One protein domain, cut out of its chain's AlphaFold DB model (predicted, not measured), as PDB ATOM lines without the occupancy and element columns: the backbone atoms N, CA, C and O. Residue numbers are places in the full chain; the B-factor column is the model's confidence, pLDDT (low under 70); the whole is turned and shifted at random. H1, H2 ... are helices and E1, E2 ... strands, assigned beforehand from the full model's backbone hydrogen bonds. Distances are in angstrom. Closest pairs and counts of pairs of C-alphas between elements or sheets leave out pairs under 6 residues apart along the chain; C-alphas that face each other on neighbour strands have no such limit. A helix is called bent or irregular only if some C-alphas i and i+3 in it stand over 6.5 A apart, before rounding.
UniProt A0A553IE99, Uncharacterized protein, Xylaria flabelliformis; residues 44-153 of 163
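AT A GLANCE: This is residues 44 to 153 of the 163 residues of an uncharacterized protein of Xylaria flabelliformis (UniProt A0A553IE99). One strongly twisted sheet of four strands has two helices, H1 and H2, side by side over one of its faces, with no named helix on the other face. The short H3 packs on H1, and beyond the sheet two unnamed stretches pair briefly, residues 77 to 78 with 109 to 110. The printed part has 110 residues, with three named helices and four named strands in the order H1, E1, E2, H2, E3, E4, H3; the sheet order is E1, E2, E4, E3, all antiparallel. The class is mixed, helices and strands. The whole is compact, with a radius of gyration of the C-alphas of 13.8 A, and elongated, with spans of 43 by 27 by 25 A.

IN THESE COORDINATES: H1 is residues 54 to 74, 31.7 A long, from C-alpha 54 at (-16.815, 16.441, -65.166); it is irregular, but only just, with C-alphas 70 and 73 6.6 A apart. E1 is residues 84 to 89, 15.9 A, and E2 residues 94 to 100, 19.2 A. H2 is residues 114 to 125, 16.4 A, from C-alpha 114 at (-17.194, 23.353, -33.341). E3 is residues 134 to 136, 6.2 A, and E4 residues 141 to 147, 19.3 A. H3 is residues 150 to 153, 4.8 A, ending at C-alpha 153 at (-7.049, 22.632, -58.841).

HOW THE PARTS SIT: E1 and E2 form a hairpin, with N 88 and O 96 2.7 A apart, within hydrogen-bond range. The inner strands E2 and E4 are antiparallel at 155 degrees, with N 97 and O 144 within hydrogen-bond range at 2.7 A. E3 and E4 form a hairpin, with N 136 and O 141 within hydrogen-bond range at 2.9 A. E2, H2 and E3 make a split strand-helix-strand unit, two strands running the same way with E4 between them, and its crossover is left-handed. H1 is on the sheet at a height of 8.8 A, over E1, E2 and E4, and runs across the strands, at 78 degrees to E1 on the local plane. H2 is on the same face at a height of 9.7 A, over E4, and runs only just slantwise to the strands, at 31 degrees to E4 on the local plane. H1 and H2 touch, closest at the C-alphas of Lys 65 and Ala 124, 5.3 A, with a shallow tilt of 14 degrees, opposite ways. H3 touches H1, with residues 56 to 63 of H1 alone; the closest C-alphas are those of Val 60 and Ala 153, 5.2 A. Every O i to N i+4 pair is within hydrogen-bond range in H2, 15 of 17 are in H1, and H3 is too short for such a pair.

THE WHOLE: The two C-alphas farthest apart, of Thr 53 and Lys 106, are 43.6 A apart. The printed part has no cut. The link from E2 to H2, residues 101 to 113, is long. Mean pLDDT of the printed part is 78.6; 24 residues are under 70, among them 44 to 50, 104 to 108 and 127 to 133.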
ATOM      1  N   ALA A  44     -19.329  26.762 -55.757       51.94
ATOM      2  CA  ALA A  44     -18.325  27.577 -55.072       51.94
ATOM      3  C   ALA A  44     -17.330  28.299 -56.009       51.94
ATOM      4  O   ALA A  44     -16.463  29.017 -55.529       51.94
ATOM      5  N   LEU A  45     -17.421  28.082 -57.326       57.91
ATOM      6  CA  LEU A  45     -16.351  28.361 -58.289       57.91
ATOM      7  C   LEU A  45     -16.736  29.311 -59.424       57.91
ATOM      8  O   LEU A  45     -15.977  29.441 -60.379       57.91
ATOM      9  N   ILE A  46     -17.899  29.958 -59.365       50.59
ATOM     10  CA  ILE A  46     -18.329  30.850 -60.450       50.59
ATOM     11  C   ILE A  46     -17.996  32.299 -60.094       50.59
ATOM     12  O   ILE A  46     -18.885  33.108 -59.858       50.59
ATOM     13  N   ASP A  47     -16.705  32.617 -60.085       47.72
ATOM     14  CA  ASP A  47     -16.249  33.970 -60.408       47.72
ATOM     15  C   ASP A  47     -15.671  33.912 -61.834       47.72
ATOM     16  O   ASP A  47     -14.461  33.829 -62.033       47.72
ATOM     17  N   GLY A  48     -16.560  33.868 -62.836       53.19
ATOM     18  CA  GLY A  48     -16.224  33.852 -64.269       53.19
ATOM     19  C   GLY A  48     -16.725  32.629 -65.052       53.19
ATOM     20  O   GLY A  48     -17.161  31.632 -64.475       53.19
ATOM     21  N   ASP A  49     -16.643  32.714 -66.385       57.66
ATOM     22  CA  ASP A  49     -17.003  31.650 -67.339       57.66
ATOM     23  C   ASP A  49     -15.934  30.539 -67.383       57.66
ATOM     24  O   ASP A  49     -15.324  30.256 -68.415       57.66
ATOM     25  N   ILE A  50     -15.665  29.903 -66.243       69.75
ATOM     26  CA  ILE A  50     -14.752  28.757 -66.180       69.75
ATOM     27  C   ILE A  50     -15.536  27.493 -66.544       69.75
ATOM     28  O   ILE A  50     -16.429  27.051 -65.816       69.75
ATOM     29  N   THR A  51     -15.189  26.894 -67.683       75.50
ATOM     30  CA  THR A  51     -15.752  25.613 -68.123       75.50
ATOM     31  C   THR A  51     -14.808  24.487 -67.722       75.50
ATOM     32  O   THR A  51     -13.702  24.395 -68.242       75.50
ATOM     33  N   LEU A  52     -15.251  23.634 -66.796       77.06
ATOM     34  CA  LEU A  52     -14.537  22.432 -66.367       77.06
ATOM     35  C   LEU A  52     -15.233  21.181 -66.902       77.06
ATOM     36  O   LEU A  52     -16.465  21.110 -66.963       77.06
ATOM     37  N   THR A  53     -14.445  20.174 -67.254       83.38
ATOM     38  CA  THR A  53     -14.941  18.827 -67.525       83.38
ATOM     39  C   THR A  53     -15.454  18.176 -66.235       83.38
ATOM     40  O   THR A  53     -15.068  18.565 -65.127       83.38
ATOM     41  N   PRO A  54     -16.303  17.141 -66.340       81.50
ATOM     42  CA  PRO A  54     -16.815  16.441 -65.166       81.50
ATOM     43  C   PRO A  54     -15.708  15.885 -64.244       81.50
ATOM     44  O   PRO A  54     -15.841  15.936 -63.023       81.50
ATOM     45  N   GLN A  55     -14.595  15.408 -64.814       82.62
ATOM     46  CA  GLN A  55     -13.449  14.902 -64.050       82.62
ATOM     47  C   GLN A  55     -12.709  16.019 -63.305       82.62
ATOM     48  O   GLN A  55     -12.289  15.840 -62.164       82.62
ATOM     49  N   GLU A  56     -12.559  17.187 -63.924       84.62
ATOM     50  CA  GLU A  56     -11.905  18.329 -63.283       84.62
ATOM     51  C   GLU A  56     -12.758  18.874 -62.137       84.62
ATOM     52  O   GLU A  56     -12.218  19.180 -61.079       84.62
ATOM     53  N   TYR A  57     -14.090  18.900 -62.278       81.56
ATOM     54  CA  TYR A  57     -14.985  19.214 -61.159       81.56
ATOM     55  C   TYR A  57     -14.787  18.256 -59.982       81.56
ATOM     56  O   TYR A  57     -14.689  18.700 -58.840       81.56
ATOM     57  N   PHE A  58     -14.693  16.952 -60.248       82.94
ATOM     58  CA  PHE A  58     -14.406  15.964 -59.210       82.94
ATOM     59  C   PHE A  58     -13.074  16.253 -58.496       82.94
ATOM     60  O   PHE A  58     -13.015  16.245 -57.264       82.94
ATOM     61  N   ASN A  59     -12.025  16.584 -59.251       86.44
ATOM     62  CA  ASN A  59     -10.710  16.916 -58.697       86.44
ATOM     63  C   ASN A  59     -10.750  18.187 -57.831       86.44
ATOM     64  O   ASN A  59     -10.241  18.181 -56.705       86.44
ATOM     65  N   VAL A  60     -11.428  19.241 -58.295       84.94
ATOM     66  CA  VAL A  60     -11.590  20.477 -57.520       84.94
ATOM     67  C   VAL A  60     -12.368  20.218 -56.227       84.94
ATOM     68  O   VAL A  60     -11.974  20.701 -55.166       84.94
ATOM     69  N   ASN A  61     -13.432  19.413 -56.279       85.06
ATOM     70  CA  ASN A  61     -14.221  19.055 -55.099       85.06
ATOM     71  C   ASN A  61     -13.370  18.328 -54.047       85.06
ATOM     72  O   ASN A  61     -13.456  18.629 -52.856       85.06
ATOM     73  N   ASN A  62     -12.508  17.404 -54.474       86.62
ATOM     74  CA  ASN A  62     -11.593  16.716 -53.564       86.62
ATOM     75  C   ASN A  62     -10.575  17.676 -52.938       86.62
ATOM     76  O   ASN A  62     -10.299  17.584 -51.743       86.62
ATOM     77  N   ARG A  63     -10.065  18.646 -53.702       88.44
ATOM     78  CA  ARG A  63      -9.161  19.682 -53.180       88.44
ATOM     79  C   ARG A  63      -9.853  20.633 -52.211       88.44
ATOM     80  O   ARG A  63      -9.253  20.992 -51.202       88.44
ATOM     81  N   ILE A  64     -11.116  20.988 -52.454       87.69
ATOM     82  CA  ILE A  64     -11.953  21.736 -51.504       87.69
ATOM     83  C   ILE A  64     -12.038  20.985 -50.168       87.69
ATOM     84  O   ILE A  64     -11.714  21.551 -49.121       87.69
ATOM     85  N   LYS A  65     -12.418  19.701 -50.200       88.31
ATOM     86  CA  LYS A  65     -12.509  18.857 -48.997       88.31
ATOM     87  C   LYS A  65     -11.177  18.795 -48.260       88.31
ATOM     88  O   LYS A  65     -11.113  19.111 -47.074       88.31
ATOM     89  N   LYS A  66     -10.099  18.500 -48.990       90.38
ATOM     90  CA  LYS A  66      -8.752  18.404 -48.424       90.38
ATOM     91  C   LYS A  66      -8.265  19.730 -47.832       90.38
ATOM     92  O   LYS A  66      -7.624  19.733 -46.781       90.38
ATOM     93  N   THR A  67      -8.618  20.857 -48.450       89.88
ATOM     94  CA  THR A  67      -8.310  22.195 -47.923       89.88
ATOM     95  C   THR A  67      -8.958  22.401 -46.564       89.88
ATOM     96  O   THR A  67      -8.292  22.826 -45.625       89.88
ATOM     97  N   VAL A  68     -10.234  22.045 -46.416       89.50
ATOM     98  CA  VAL A  68     -10.939  22.142 -45.130       89.50
ATOM     99  C   VAL A  68     -10.327  21.225 -44.082       89.50
ATOM    100  O   VAL A  68     -10.047  21.676 -42.973       89.50
ATOM    101  N   GLU A  69     -10.087  19.962 -44.426       90.19
ATOM    102  CA  GLU A  69      -9.452  18.989 -43.529       90.19
ATOM    103  C   GLU A  69      -8.087  19.472 -43.029       90.19
ATOM    104  O   GLU A  69      -7.741  19.250 -41.872       90.19
ATOM    105  N   THR A  70      -7.343  20.179 -43.880       89.19
ATOM    106  CA  THR A  70      -6.017  20.712 -43.553       89.19
ATOM    107  C   THR A  70      -6.097  22.002 -42.741       89.19
ATOM    108  O   THR A  70      -5.305  22.186 -41.825       89.19
ATOM    109  N   VAL A  71      -7.044  22.898 -43.039       88.50
ATOM    110  CA  VAL A  71      -7.147  24.238 -42.431       88.50
ATOM    111  C   VAL A  71      -7.835  24.219 -41.063       88.50
ATOM    112  O   VAL A  71      -7.394  24.916 -40.145       88.50
ATOM    113  N   LEU A  72      -8.912  23.446 -40.891       88.31
ATOM    114  CA  LEU A  72      -9.714  23.466 -39.656       88.31
ATOM    115  C   LEU A  72      -8.958  23.067 -38.370       88.31
ATOM    116  O   LEU A  72      -9.286  23.623 -37.314       88.31
ATOM    117  N   PRO A  73      -7.974  22.145 -38.385       89.19
ATOM    118  CA  PRO A  73      -7.174  21.827 -37.200       89.19
ATOM    119  C   PRO A  73      -6.387  23.014 -36.625       89.19
ATOM    120  O   PRO A  73      -6.173  23.062 -35.415       89.19
ATOM    121  N   TRP A  74      -6.015  24.001 -37.449       86.00
ATOM    122  CA  TRP A  74      -5.191  25.147 -37.034       86.00
ATOM    123  C   TRP A  74      -5.932  26.195 -36.197       86.00
ATOM    124  O   TRP A  74      -5.297  27.088 -35.643       86.00
ATOM    125  N   ASN A  75      -7.263  26.105 -36.080       86.75
ATOM    126  CA  ASN A  75      -8.081  26.994 -35.242       86.75
ATOM    127  C   ASN A  75      -7.824  28.498 -35.482       86.75
ATOM    128  O   ASN A  75      -7.837  29.286 -34.534       86.75
ATOM    129  N   TYR A  76      -7.593  28.901 -36.738       83.62
ATOM    130  CA  TYR A  76      -7.328  30.297 -37.089       83.62
ATOM    131  C   TYR A  76      -8.358  31.253 -36.488       83.62
ATOM    132  O   TYR A  76      -9.565  30.993 -36.510       83.62
ATOM    133  N   VAL A  77      -7.870  32.393 -35.997       83.25
ATOM    134  CA  VAL A  77      -8.716  33.441 -35.431       83.25
ATOM    135  C   VAL A  77      -8.723  34.653 -36.353       83.25
ATOM    136  O   VAL A  77      -7.713  35.321 -36.557       83.25
ATOM    137  N   VAL A  78      -9.898  34.954 -36.891       78.56
ATOM    138  CA  VAL A  78     -10.175  36.113 -37.731       78.56
ATOM    139  C   VAL A  78     -10.539  37.288 -36.824       78.56
ATOM    140  O   VAL A  78     -11.579  37.300 -36.158       78.56
ATOM    141  N   GLN A  79      -9.652  38.284 -36.783       72.62
ATOM    142  CA  GLN A  79      -9.801  39.486 -35.962       72.62
ATOM    143  C   GLN A  79      -9.502  40.756 -36.756       72.62
ATOM    144  O   GLN A  79      -9.057  40.727 -37.903       72.62
ATOM    145  N   GLY A  80      -9.701  41.895 -36.104       64.62
ATOM    146  CA  GLY A  80      -9.276  43.181 -36.617       64.62
ATOM    147  C   GLY A  80     -10.366  43.920 -37.386       64.62
ATOM    148  O   GLY A  80     -11.494  43.447 -37.554       64.62
ATOM    149  N   PRO A  81     -10.063  45.154 -37.791       67.62
ATOM    150  CA  PRO A  81     -11.098  46.071 -38.204       67.62
ATOM    151  C   PRO A  81     -11.305  45.915 -39.732       67.62
ATOM    152  O   PRO A  81     -10.410  46.207 -40.518       67.62
ATOM    153  N   GLY A  82     -12.475  45.429 -40.170       65.62
ATOM    154  CA  GLY A  82     -12.801  45.197 -41.597       65.62
ATOM    155  C   GLY A  82     -12.967  46.465 -42.468       65.62
ATOM    156  O   GLY A  82     -12.753  47.561 -41.989       65.62
ATOM    157  N   PRO A  83     -13.372  46.398 -43.738       73.81
ATOM    158  CA  PRO A  83     -13.424  45.196 -44.534       73.81
ATOM    159  C   PRO A  83     -12.020  44.628 -44.755       73.81
ATOM    160  O   PRO A  83     -11.058  45.375 -44.931       73.81
ATOM    161  N   ARG A  84     -11.891  43.304 -44.661       81.88
ATOM    162  CA  ARG A  84     -10.622  42.589 -44.844       81.88
ATOM    163  C   ARG A  84     -10.899  41.142 -45.213       81.88
ATOM    164  O   ARG A  84     -11.780  40.526 -44.621       81.88
ATOM    165  N   THR A  85     -10.094  40.606 -46.116       83.31
ATOM    166  CA  THR A  85     -10.197  39.227 -46.585       83.31
ATOM    167  C   THR A  85      -8.981  38.431 -46.123       83.31
ATOM    168  O   THR A  85      -7.848  38.901 -46.234       83.31
ATOM    169  N   TYR A  86      -9.219  37.234 -45.596       83.88
ATOM    170  CA  TYR A  86      -8.204  36.276 -45.171       83.88
ATOM    171  C   TYR A  86      -8.302  35.032 -46.046       83.88
ATOM    172  O   TYR A  86      -9.366  34.421 -46.125       83.88
ATOM    173  N   LEU A  87      -7.198  34.665 -46.695       84.31
ATOM    174  CA  LEU A  87      -7.070  33.412 -47.433       84.31
ATOM    175  C   LEU A  87      -6.463  32.367 -46.494       84.31
ATOM    176  O   LEU A  87      -5.354  32.547 -45.998       84.31
ATOM    177  N   LEU A  88      -7.213  31.306 -46.232       84.25
ATOM    178  CA  LEU A  88      -6.819  30.155 -45.431       84.25
ATOM    179  C   LEU A  88      -6.615  28.995 -46.418       84.25
ATOM    180  O   LEU A  88      -7.554  28.279 -46.769       84.25
ATOM    181  N   ASP A  89      -5.402  28.909 -46.960       80.19
ATOM    182  CA  ASP A  89      -5.020  28.005 -48.052       80.19
ATOM    183  C   ASP A  89      -4.204  26.806 -47.537       80.19
ATOM    184  O   ASP A  89      -3.534  26.888 -46.509       80.19
ATOM    185  N   SER A  90      -4.272  25.698 -48.272       70.38
ATOM    186  CA  SER A  90      -3.535  24.451 -48.045       70.38
ATOM    187  C   SER A  90      -2.530  24.113 -49.163       70.38
ATOM    188  O   SER A  90      -2.083  22.976 -49.250       70.38
ATOM    189  N   HIS A  91      -2.156  25.078 -50.012       83.88
ATOM    190  CA  HIS A  91      -1.304  24.894 -51.202       83.88
ATOM    191  C   HIS A  91      -1.929  24.035 -52.312       83.88
ATOM    192  O   HIS A  91      -1.248  23.650 -53.258       83.88
ATOM    193  N   LEU A  92      -3.231  23.746 -52.247       85.12
ATOM    194  CA  LEU A  92      -3.912  22.855 -53.194       85.12
ATOM    195  C   LEU A  92      -4.568  23.593 -54.369       85.12
ATOM    196  O   LEU A  92      -5.371  22.998 -55.088       85.12
ATOM    197  N   GLY A  93      -4.258  24.875 -54.568       84.12
ATOM    198  CA  GLY A  93      -4.876  25.717 -55.598       84.12
ATOM    199  C   GLY A  93      -6.301  26.164 -55.258       84.12
ATOM    200  O   GLY A  93      -6.933  26.866 -56.048       84.12
ATOM    201  N   VAL A  94      -6.802  25.807 -54.071       86.12
ATOM    202  CA  VAL A  94      -8.098  26.216 -53.521       86.12
ATOM    203  C   VAL A  94      -7.897  26.687 -52.086       86.12
ATOM    204  O   VAL A  94      -7.243  26.009 -51.303       86.12
ATOM    205  N   ALA A  95      -8.519  27.807 -51.722       86.88
ATOM    206  CA  ALA A  95      -8.467  28.355 -50.372       86.88
ATOM    207  C   ALA A  95      -9.857  28.479 -49.743       86.88
ATOM    208  O   ALA A  95     -10.829  28.826 -50.420       86.88
ATOM    209  N   LEU A  96      -9.932  28.274 -48.425       87.94
ATOM    210  CA  LEU A  96     -11.031  28.763 -47.599       87.94
ATOM    211  C   LEU A  96     -10.817  30.252 -47.346       87.94
ATOM    212  O   LEU A  96      -9.801  30.669 -46.810       87.94
ATOM    213  N   VAL A  97     -11.784  31.072 -47.708       86.44
ATOM    214  CA  VAL A  97     -11.733  32.519 -47.563       86.44
ATOM    215  C   VAL A  97     -12.643  32.951 -46.429       86.44
ATOM    216  O   VAL A  97     -13.801  32.542 -46.375       86.44
ATOM    217  N   ALA A  98     -12.130  33.809 -45.551       85.00
ATOM    218  CA  ALA A  98     -12.919  34.537 -44.567       85.00
ATOM    219  C   ALA A  98     -12.919  36.029 -44.917       85.00
ATOM    220  O   ALA A  98     -11.878  36.684 -44.887       85.00
ATOM    221  N   ASP A  99     -14.084  36.576 -45.244       84.88
ATOM    222  CA  ASP A  99     -14.246  37.974 -45.640       84.88
ATOM    223  C   ASP A  99     -15.052  38.751 -44.600       84.88
ATOM    224  O   ASP A  99     -16.214  38.445 -44.323       84.88
ATOM    225  N   ILE A 100     -14.424  39.762 -44.000       81.00
ATOM    226  CA  ILE A 100     -15.064  40.684 -43.067       81.00
ATOM    227  C   ILE A 100     -15.732  41.785 -43.886       81.00
ATOM    228  O   ILE A 100     -15.044  42.551 -44.554       81.00
ATOM    229  N   ARG A 101     -17.054  41.930 -43.778       77.19
ATOM    230  CA  ARG A 101     -17.815  42.942 -44.529       77.19
ATOM    231  C   ARG A 101     -17.978  44.274 -43.794       77.19
ATOM    232  O   ARG A 101     -18.035  45.314 -44.439       77.19
ATOM    233  N   ILE A 102     -18.076  44.266 -42.459       69.06
ATOM    234  CA  ILE A 102     -18.492  45.439 -41.661       69.06
ATOM    235  C   ILE A 102     -17.643  45.574 -40.379       69.06
ATOM    236  O   ILE A 102     -17.349  44.577 -39.717       69.06
ATOM    237  N   ARG A 103     -17.278  46.810 -39.987       72.25
ATOM    238  CA  ARG A 103     -16.699  47.128 -38.659       72.25
ATOM    239  C   ARG A 103     -17.786  47.485 -37.631       72.25
ATOM    240  O   ARG A 103     -18.764  48.124 -38.006       72.25
ATOM    241  N   PRO A 104     -17.573  47.222 -36.325       65.38
ATOM    242  CA  PRO A 104     -16.509  46.415 -35.729       65.38
ATOM    243  C   PRO A 104     -16.958  44.971 -35.452       65.38
ATOM    244  O   PRO A 104     -18.064  44.718 -34.962       65.38
ATOM    245  N   ILE A 105     -16.052  44.019 -35.682       65.69
ATOM    246  CA  ILE A 105     -16.161  42.683 -35.098       65.69
ATOM    247  C   ILE A 105     -15.870  42.828 -33.600       65.69
ATOM    248  O   ILE A 105     -14.722  42.975 -33.192       65.69
ATOM    249  N   LYS A 106     -16.921  42.837 -32.773       64.56
ATOM    250  CA  LYS A 106     -16.792  42.955 -31.307       64.56
ATOM    251  C   LYS A 106     -16.319  41.658 -30.637       64.56
ATOM    252  O   LYS A 106     -15.930  41.693 -29.476       64.56
ATOM    253  N   ARG A 107     -16.393  40.518 -31.335       66.75
ATOM    254  CA  ARG A 107     -15.991  39.194 -30.840       66.75
ATOM    255  C   ARG A 107     -15.130  38.485 -31.883       66.75
ATOM    256  O   ARG A 107     -15.587  38.402 -33.020       66.75
ATOM    257  N   PRO A 108     -13.937  37.980 -31.535       65.94
ATOM    258  CA  PRO A 108     -13.087  37.271 -32.486       65.94
ATOM    259  C   PRO A 108     -13.836  36.079 -33.089       65.94
ATOM    260  O   PRO A 108     -14.497  35.329 -32.373       65.94
ATOM    261  N   CYS A 109     -13.749  35.920 -34.408       73.44
ATOM    262  CA  CYS A 109     -14.297  34.758 -35.093       73.44
ATOM    263  C   CYS A 109     -13.205  33.690 -35.142       73.44
ATOM    264  O   CYS A 109     -12.135  33.937 -35.689       73.44
ATOM    265  N   SER A 110     -13.439  32.537 -34.521       80.88
ATOM    266  CA  SER A 110     -12.446  31.469 -34.423       80.88
ATOM    267  C   SER A 110     -12.926  30.243 -35.177       80.88
ATOM    268  O   SER A 110     -14.041  29.780 -34.950       80.88
ATOM    269  N   LEU A 111     -12.054  29.666 -36.004       82.50
ATOM    270  CA  LEU A 111     -12.271  28.325 -36.533       82.50
ATOM    271  C   LEU A 111     -12.248  27.259 -35.437       82.50
ATOM    272  O   LEU A 111     -12.604  26.134 -35.728       82.50
ATOM    273  N   GLY A 112     -11.872  27.579 -34.197       82.00
ATOM    274  CA  GLY A 112     -12.031  26.687 -33.046       82.00
ATOM    275  C   GLY A 112     -13.484  26.438 -32.624       82.00
ATOM    276  O   GLY A 112     -13.717  25.531 -31.831       82.00
ATOM    277  N   ASP A 113     -14.453  27.202 -33.138       86.00
ATOM    278  CA  ASP A 113     -15.885  26.981 -32.902       86.00
ATOM    279  C   ASP A 113     -16.347  25.659 -33.564       86.00
ATOM    280  O   ASP A 113     -16.279  25.537 -34.792       86.00
ATOM    281  N   PRO A 114     -16.820  24.656 -32.792       86.06
ATOM    282  CA  PRO A 114     -17.194  23.353 -33.341       86.06
ATOM    283  C   PRO A 114     -18.354  23.413 -34.339       86.06
ATOM    284  O   PRO A 114     -18.336  22.692 -35.334       86.06
ATOM    285  N   ALA A 115     -19.333  24.292 -34.108       85.25
ATOM    286  CA  ALA A 115     -20.484  24.436 -34.992       85.25
ATOM    287  C   ALA A 115     -20.062  25.058 -36.329       85.25
ATOM    288  O   ALA A 115     -20.524  24.635 -37.389       85.25
ATOM    289  N   LEU A 116     -19.136  26.021 -36.301       84.69
ATOM    290  CA  LEU A 116     -18.545  26.581 -37.511       84.69
ATOM    291  C   LEU A 116     -17.746  25.522 -38.281       84.69
ATOM    292  O   LEU A 116     -17.925  25.403 -39.492       84.69
ATOM    293  N   LYS A 117     -16.913  24.720 -37.601       88.69
ATOM    294  CA  LYS A 117     -16.174  23.613 -38.238       88.69
ATOM    295  C   LYS A 117     -17.110  22.627 -38.928       88.69
ATOM    296  O   LYS A 117     -16.906  22.327 -40.102       88.69
ATOM    297  N   GLU A 118     -18.138  22.166 -38.220       88.25
ATOM    298  CA  GLU A 118     -19.124  21.222 -38.748       88.25
ATOM    299  C   GLU A 118     -19.830  21.799 -39.980       88.25
ATOM    300  O   GLU A 118     -19.960  21.124 -41.000       88.25
ATOM    301  N   LYS A 119     -20.215  23.082 -39.941       85.88
ATOM    302  CA  LYS A 119     -20.816  23.752 -41.100       85.88
ATOM    303  C   LYS A 119     -19.860  23.855 -42.281       85.88
ATOM    304  O   LYS A 119     -20.283  23.580 -43.400       85.88
ATOM    305  N   LEU A 120     -18.596  24.208 -42.065       87.00
ATOM    306  CA  LEU A 120     -17.605  24.301 -43.142       87.00
ATOM    307  C   LEU A 120     -17.306  22.931 -43.770       87.00
ATOM    308  O   LEU A 120     -17.183  22.838 -44.991       87.00
ATOM    309  N   GLN A 121     -17.258  21.867 -42.962       88.69
ATOM    310  CA  GLN A 121     -17.133  20.487 -43.444       88.69
ATOM    311  C   GLN A 121     -18.371  20.040 -44.224       88.69
ATOM    312  O   GLN A 121     -18.239  19.504 -45.321       88.69
ATOM    313  N   ALA A 122     -19.571  20.283 -43.694       85.81
ATOM    314  CA  ALA A 122     -20.819  19.967 -44.382       85.81
ATOM    315  C   ALA A 122     -20.906  20.696 -45.728       85.81
ATOM    316  O   ALA A 122     -21.235  20.086 -46.740       85.81
ATOM    317  N   MET A 123     -20.515  21.973 -45.759       81.25
ATOM    318  CA  MET A 123     -20.433  22.744 -46.992       81.25
ATOM    319  C   MET A 123     -19.451  22.123 -47.991       81.25
ATOM    320  O   MET A 123     -19.819  21.915 -49.140       81.25
ATOM    321  N   ALA A 124     -18.229  21.779 -47.579       84.19
ATOM    322  CA  ALA A 124     -17.247  21.140 -48.462       84.19
ATOM    323  C   ALA A 124     -17.674  19.757 -48.981       84.19
ATOM    324  O   ALA A 124     -17.205  19.323 -50.032       84.19
ATOM    325  N   ASN A 125     -18.557  19.071 -48.255       83.06
ATOM    326  CA  ASN A 125     -19.072  17.761 -48.633       83.06
ATOM    327  C   ASN A 125     -20.345  17.810 -49.484       83.06
ATOM    328  O   ASN A 125     -20.632  16.817 -50.154       83.06
ATOM    329  N   ASP A 126     -21.080  18.925 -49.480       76.50
ATOM    330  CA  ASP A 126     -22.302  19.091 -50.264       76.50
ATOM    331  C   ASP A 126     -22.100  20.032 -51.476       76.50
ATOM    332  O   ASP A 126     -22.189  21.260 -51.353       76.50
ATOM    333  N   PRO A 127     -21.901  19.467 -52.680       66.50
ATOM    334  CA  PRO A 127     -21.798  20.221 -53.931       66.50
ATOM    335  C   PRO A 127     -23.056  21.001 -54.306       66.50
ATOM    336  O   PRO A 127     -22.969  21.971 -55.060       66.50
ATOM    337  N   LYS A 128     -24.227  20.608 -53.793       64.81
ATOM    338  CA  LYS A 128     -25.508  21.238 -54.134       64.81
ATOM    339  C   LYS A 128     -25.799  22.476 -53.296       64.81
ATOM    340  O   LYS A 128     -26.822  23.120 -53.545       64.81
ATOM    341  N   HIS A 129     -24.947  22.833 -52.332       61.53
ATOM    342  CA  HIS A 129     -25.190  24.007 -51.506       61.53
ATOM    343  C   HIS A 129     -25.289  25.271 -52.385       61.53
ATOM    344  O   HIS A 129     -24.311  25.673 -53.021       61.53
ATOM    345  N   PRO A 130     -26.472  25.917 -52.440       47.91
ATOM    346  CA  PRO A 130     -26.764  26.940 -53.445       47.91
ATOM    347  C   PRO A 130     -26.005  28.242 -53.191       47.91
ATOM    348  O   PRO A 130     -25.756  29.014 -54.110       47.91
ATOM    349  N   ILE A 131     -25.634  28.480 -51.936       54.56
ATOM    350  CA  ILE A 131     -24.891  29.646 -51.496       54.56
ATOM    351  C   ILE A 131     -23.715  29.098 -50.704       54.56
ATOM    352  O   ILE A 131     -23.866  28.681 -49.555       54.56
ATOM    353  N   PHE A 132     -22.546  29.071 -51.339       62.44
ATOM    354  CA  PHE A 132     -21.304  28.612 -50.730       62.44
ATOM    355  C   PHE A 132     -20.748  29.669 -49.764       62.44
ATOM    356  O   PHE A 132     -19.637  30.167 -49.905       62.44
ATOM    357  N   ARG A 133     -21.594  30.120 -48.838       65.12
ATOM    358  CA  ARG A 133     -21.337  31.277 -47.996       65.12
ATOM    359  C   ARG A 133     -22.008  31.089 -46.656       65.12
ATOM    360  O   ARG A 133     -23.215  31.286 -46.529       65.12
ATOM    361  N   HIS A 134     -21.219  30.756 -45.646       72.69
ATOM    362  CA  HIS A 134     -21.717  30.794 -44.281       72.69
ATOM    363  C   HIS A 134     -21.575  32.211 -43.735       72.69
ATOM    364  O   HIS A 134     -20.477  32.771 -43.693       72.69
ATOM    365  N   THR A 135     -22.697  32.800 -43.333       72.81
ATOM    366  CA  THR A 135     -22.708  34.057 -42.593       72.81
ATOM    367  C   THR A 135     -22.487  33.775 -41.118       72.81
ATOM    368  O   THR A 135     -23.313  33.119 -40.489       72.81
ATOM    369  N   TYR A 136     -21.420  34.329 -40.558       69.88
ATOM    370  CA  TYR A 136     -21.125  34.269 -39.133       69.88
ATOM    371  C   TYR A 136     -21.271  35.667 -38.514       69.88
ATOM    372  O   TYR A 136     -21.015  36.681 -39.177       69.88
ATOM    373  N   LEU A 137     -21.714  35.726 -37.251       71.06
ATOM    374  CA  LEU A 137     -22.021  36.970 -36.524       71.06
ATOM    375  C   LEU A 137     -22.988  37.896 -37.291       71.06
ATOM    376  O   LEU A 137     -22.638  39.036 -37.600       71.06
ATOM    377  N   ASP A 138     -24.183  37.401 -37.620       75.56
ATOM    378  CA  ASP A 138     -25.240  38.167 -38.306       75.56
ATOM    379  C   ASP A 138     -24.809  38.732 -39.672       75.56
ATOM    380  O   ASP A 138     -25.140  39.855 -40.046       75.56
ATOM    381  N   GLY A 139     -24.008  37.968 -40.423       73.06
ATOM    382  CA  GLY A 139     -23.574  38.355 -41.769       73.06
ATOM    383  C   GLY A 139     -22.362  39.280 -41.824       73.06
ATOM    384  O   GLY A 139     -22.021  39.742 -42.912       73.06
ATOM    385  N   LYS A 140     -21.682  39.515 -40.697       77.31
ATOM    386  CA  LYS A 140     -20.466  40.348 -40.640       77.31
ATOM    387  C   LYS A 140     -19.234  39.662 -41.218       77.31
ATOM    388  O   LYS A 140     -18.362  40.356 -41.740       77.31
ATOM    389  N   VAL A 141     -19.159  38.335 -41.109       79.44
ATOM    390  CA  VAL A 141     -18.067  37.523 -41.663       79.44
ATOM    391  C   VAL A 141     -18.648  36.471 -42.588       79.44
ATOM    392  O   VAL A 141     -19.611  35.790 -42.227       79.44
ATOM    393  N   TRP A 142     -18.093  36.365 -43.788       85.69
ATOM    394  CA  TRP A 142     -18.490  35.385 -44.792       85.69
ATOM    395  C   TRP A 142     -17.375  34.370 -44.980       85.69
ATOM    396  O   TRP A 142     -16.243  34.757 -45.250       85.69
ATOM    397  N   PHE A 143     -17.712  33.086 -44.882       85.12
ATOM    398  CA  PHE A 143     -16.804  31.992 -45.216       85.12
ATOM    399  C   PHE A 143     -17.199  31.345 -46.540       85.12
ATOM    400  O   PHE A 143     -18.354  30.940 -46.677       85.12
ATOM    401  N   TYR A 144     -16.268  31.247 -47.490       84.75
ATOM    402  CA  TYR A 144     -16.478  30.663 -48.824       84.75
ATOM    403  C   TYR A 144     -15.186  30.045 -49.381       84.75
ATOM    404  O   TYR A 144     -14.121  30.317 -48.845       84.75
ATOM    405  N   PHE A 145     -15.242  29.228 -50.438       84.31
ATOM    406  CA  PHE A 145     -14.037  28.729 -51.122       84.31
ATOM    407  C   PHE A 145     -13.724  29.544 -52.369       84.31
ATOM    408  O   PHE A 145     -14.629  30.077 -53.005       84.31
ATOM    409  N   ARG A 146     -12.443  29.607 -52.731       83.12
ATOM    410  CA  ARG A 146     -11.964  30.270 -53.946       83.12
ATOM    411  C   ARG A 146     -10.862  29.446 -54.604       83.12
ATOM    412  O   ARG A 146      -9.954  29.000 -53.909       83.12
ATOM    413  N   ILE A 147     -10.907  29.292 -55.930       84.88
ATOM    414  CA  ILE A 147      -9.759  28.790 -56.705       84.88
ATOM    415  C   ILE A 147      -8.719  29.906 -56.803       84.88
ATOM    416  O   ILE A 147      -9.025  31.009 -57.257       84.88
ATOM    417  N   LEU A 148      -7.501  29.605 -56.367       84.50
ATOM    418  CA  LEU A 148      -6.330  30.467 -56.518       84.50
ATOM    419  C   LEU A 148      -5.478  30.048 -57.720       84.50
ATOM    420  O   LEU A 148      -4.905  30.905 -58.383       84.50
ATOM    421  N   ASP A 149      -5.440  28.746 -58.012       87.56
ATOM    422  CA  ASP A 149      -4.704  28.164 -59.131       87.56
ATOM    423  C   ASP A 149      -5.562  27.077 -59.792       87.56
ATOM    424  O   ASP A 149      -5.760  25.993 -59.240       87.56
ATOM    425  N   LEU A 150      -6.106  27.392 -60.969       85.19
ATOM    426  CA  LEU A 150      -6.981  26.493 -61.724       85.19
ATOM    427  C   LEU A 150      -6.222  25.294 -62.304       85.19
ATOM    428  O   LEU A 150      -6.765  24.188 -62.346       85.19
ATOM    429  N   GLU A 151      -4.982  25.515 -62.739       88.25
ATOM    430  CA  GLU A 151      -4.128  24.491 -63.342       88.25
ATOM    431  C   GLU A 151      -3.802  23.416 -62.313       88.25
ATOM    432  O   GLU A 151      -3.850  22.229 -62.623       88.25
ATOM    433  N   LEU A 152      -3.554  23.827 -61.072       88.38
ATOM    434  CA  LEU A 152      -3.370  22.919 -59.955       88.38
ATOM    435  C   LEU A 152      -4.701  22.296 -59.509       88.38
ATOM    436  O   LEU A 152      -4.775  21.082 -59.322       88.38
ATOM    437  N   ALA A 153      -5.767  23.092 -59.376       86.50
ATOM    438  CA  ALA A 153      -7.049  22.632 -58.841       86.50
ATOM    439  C   ALA A 153      -7.731  21.547 -59.697       86.50
ATOM    440  O   ALA A 153      -8.481  20.719 -59.176       86.50
TER     441      ALA A 153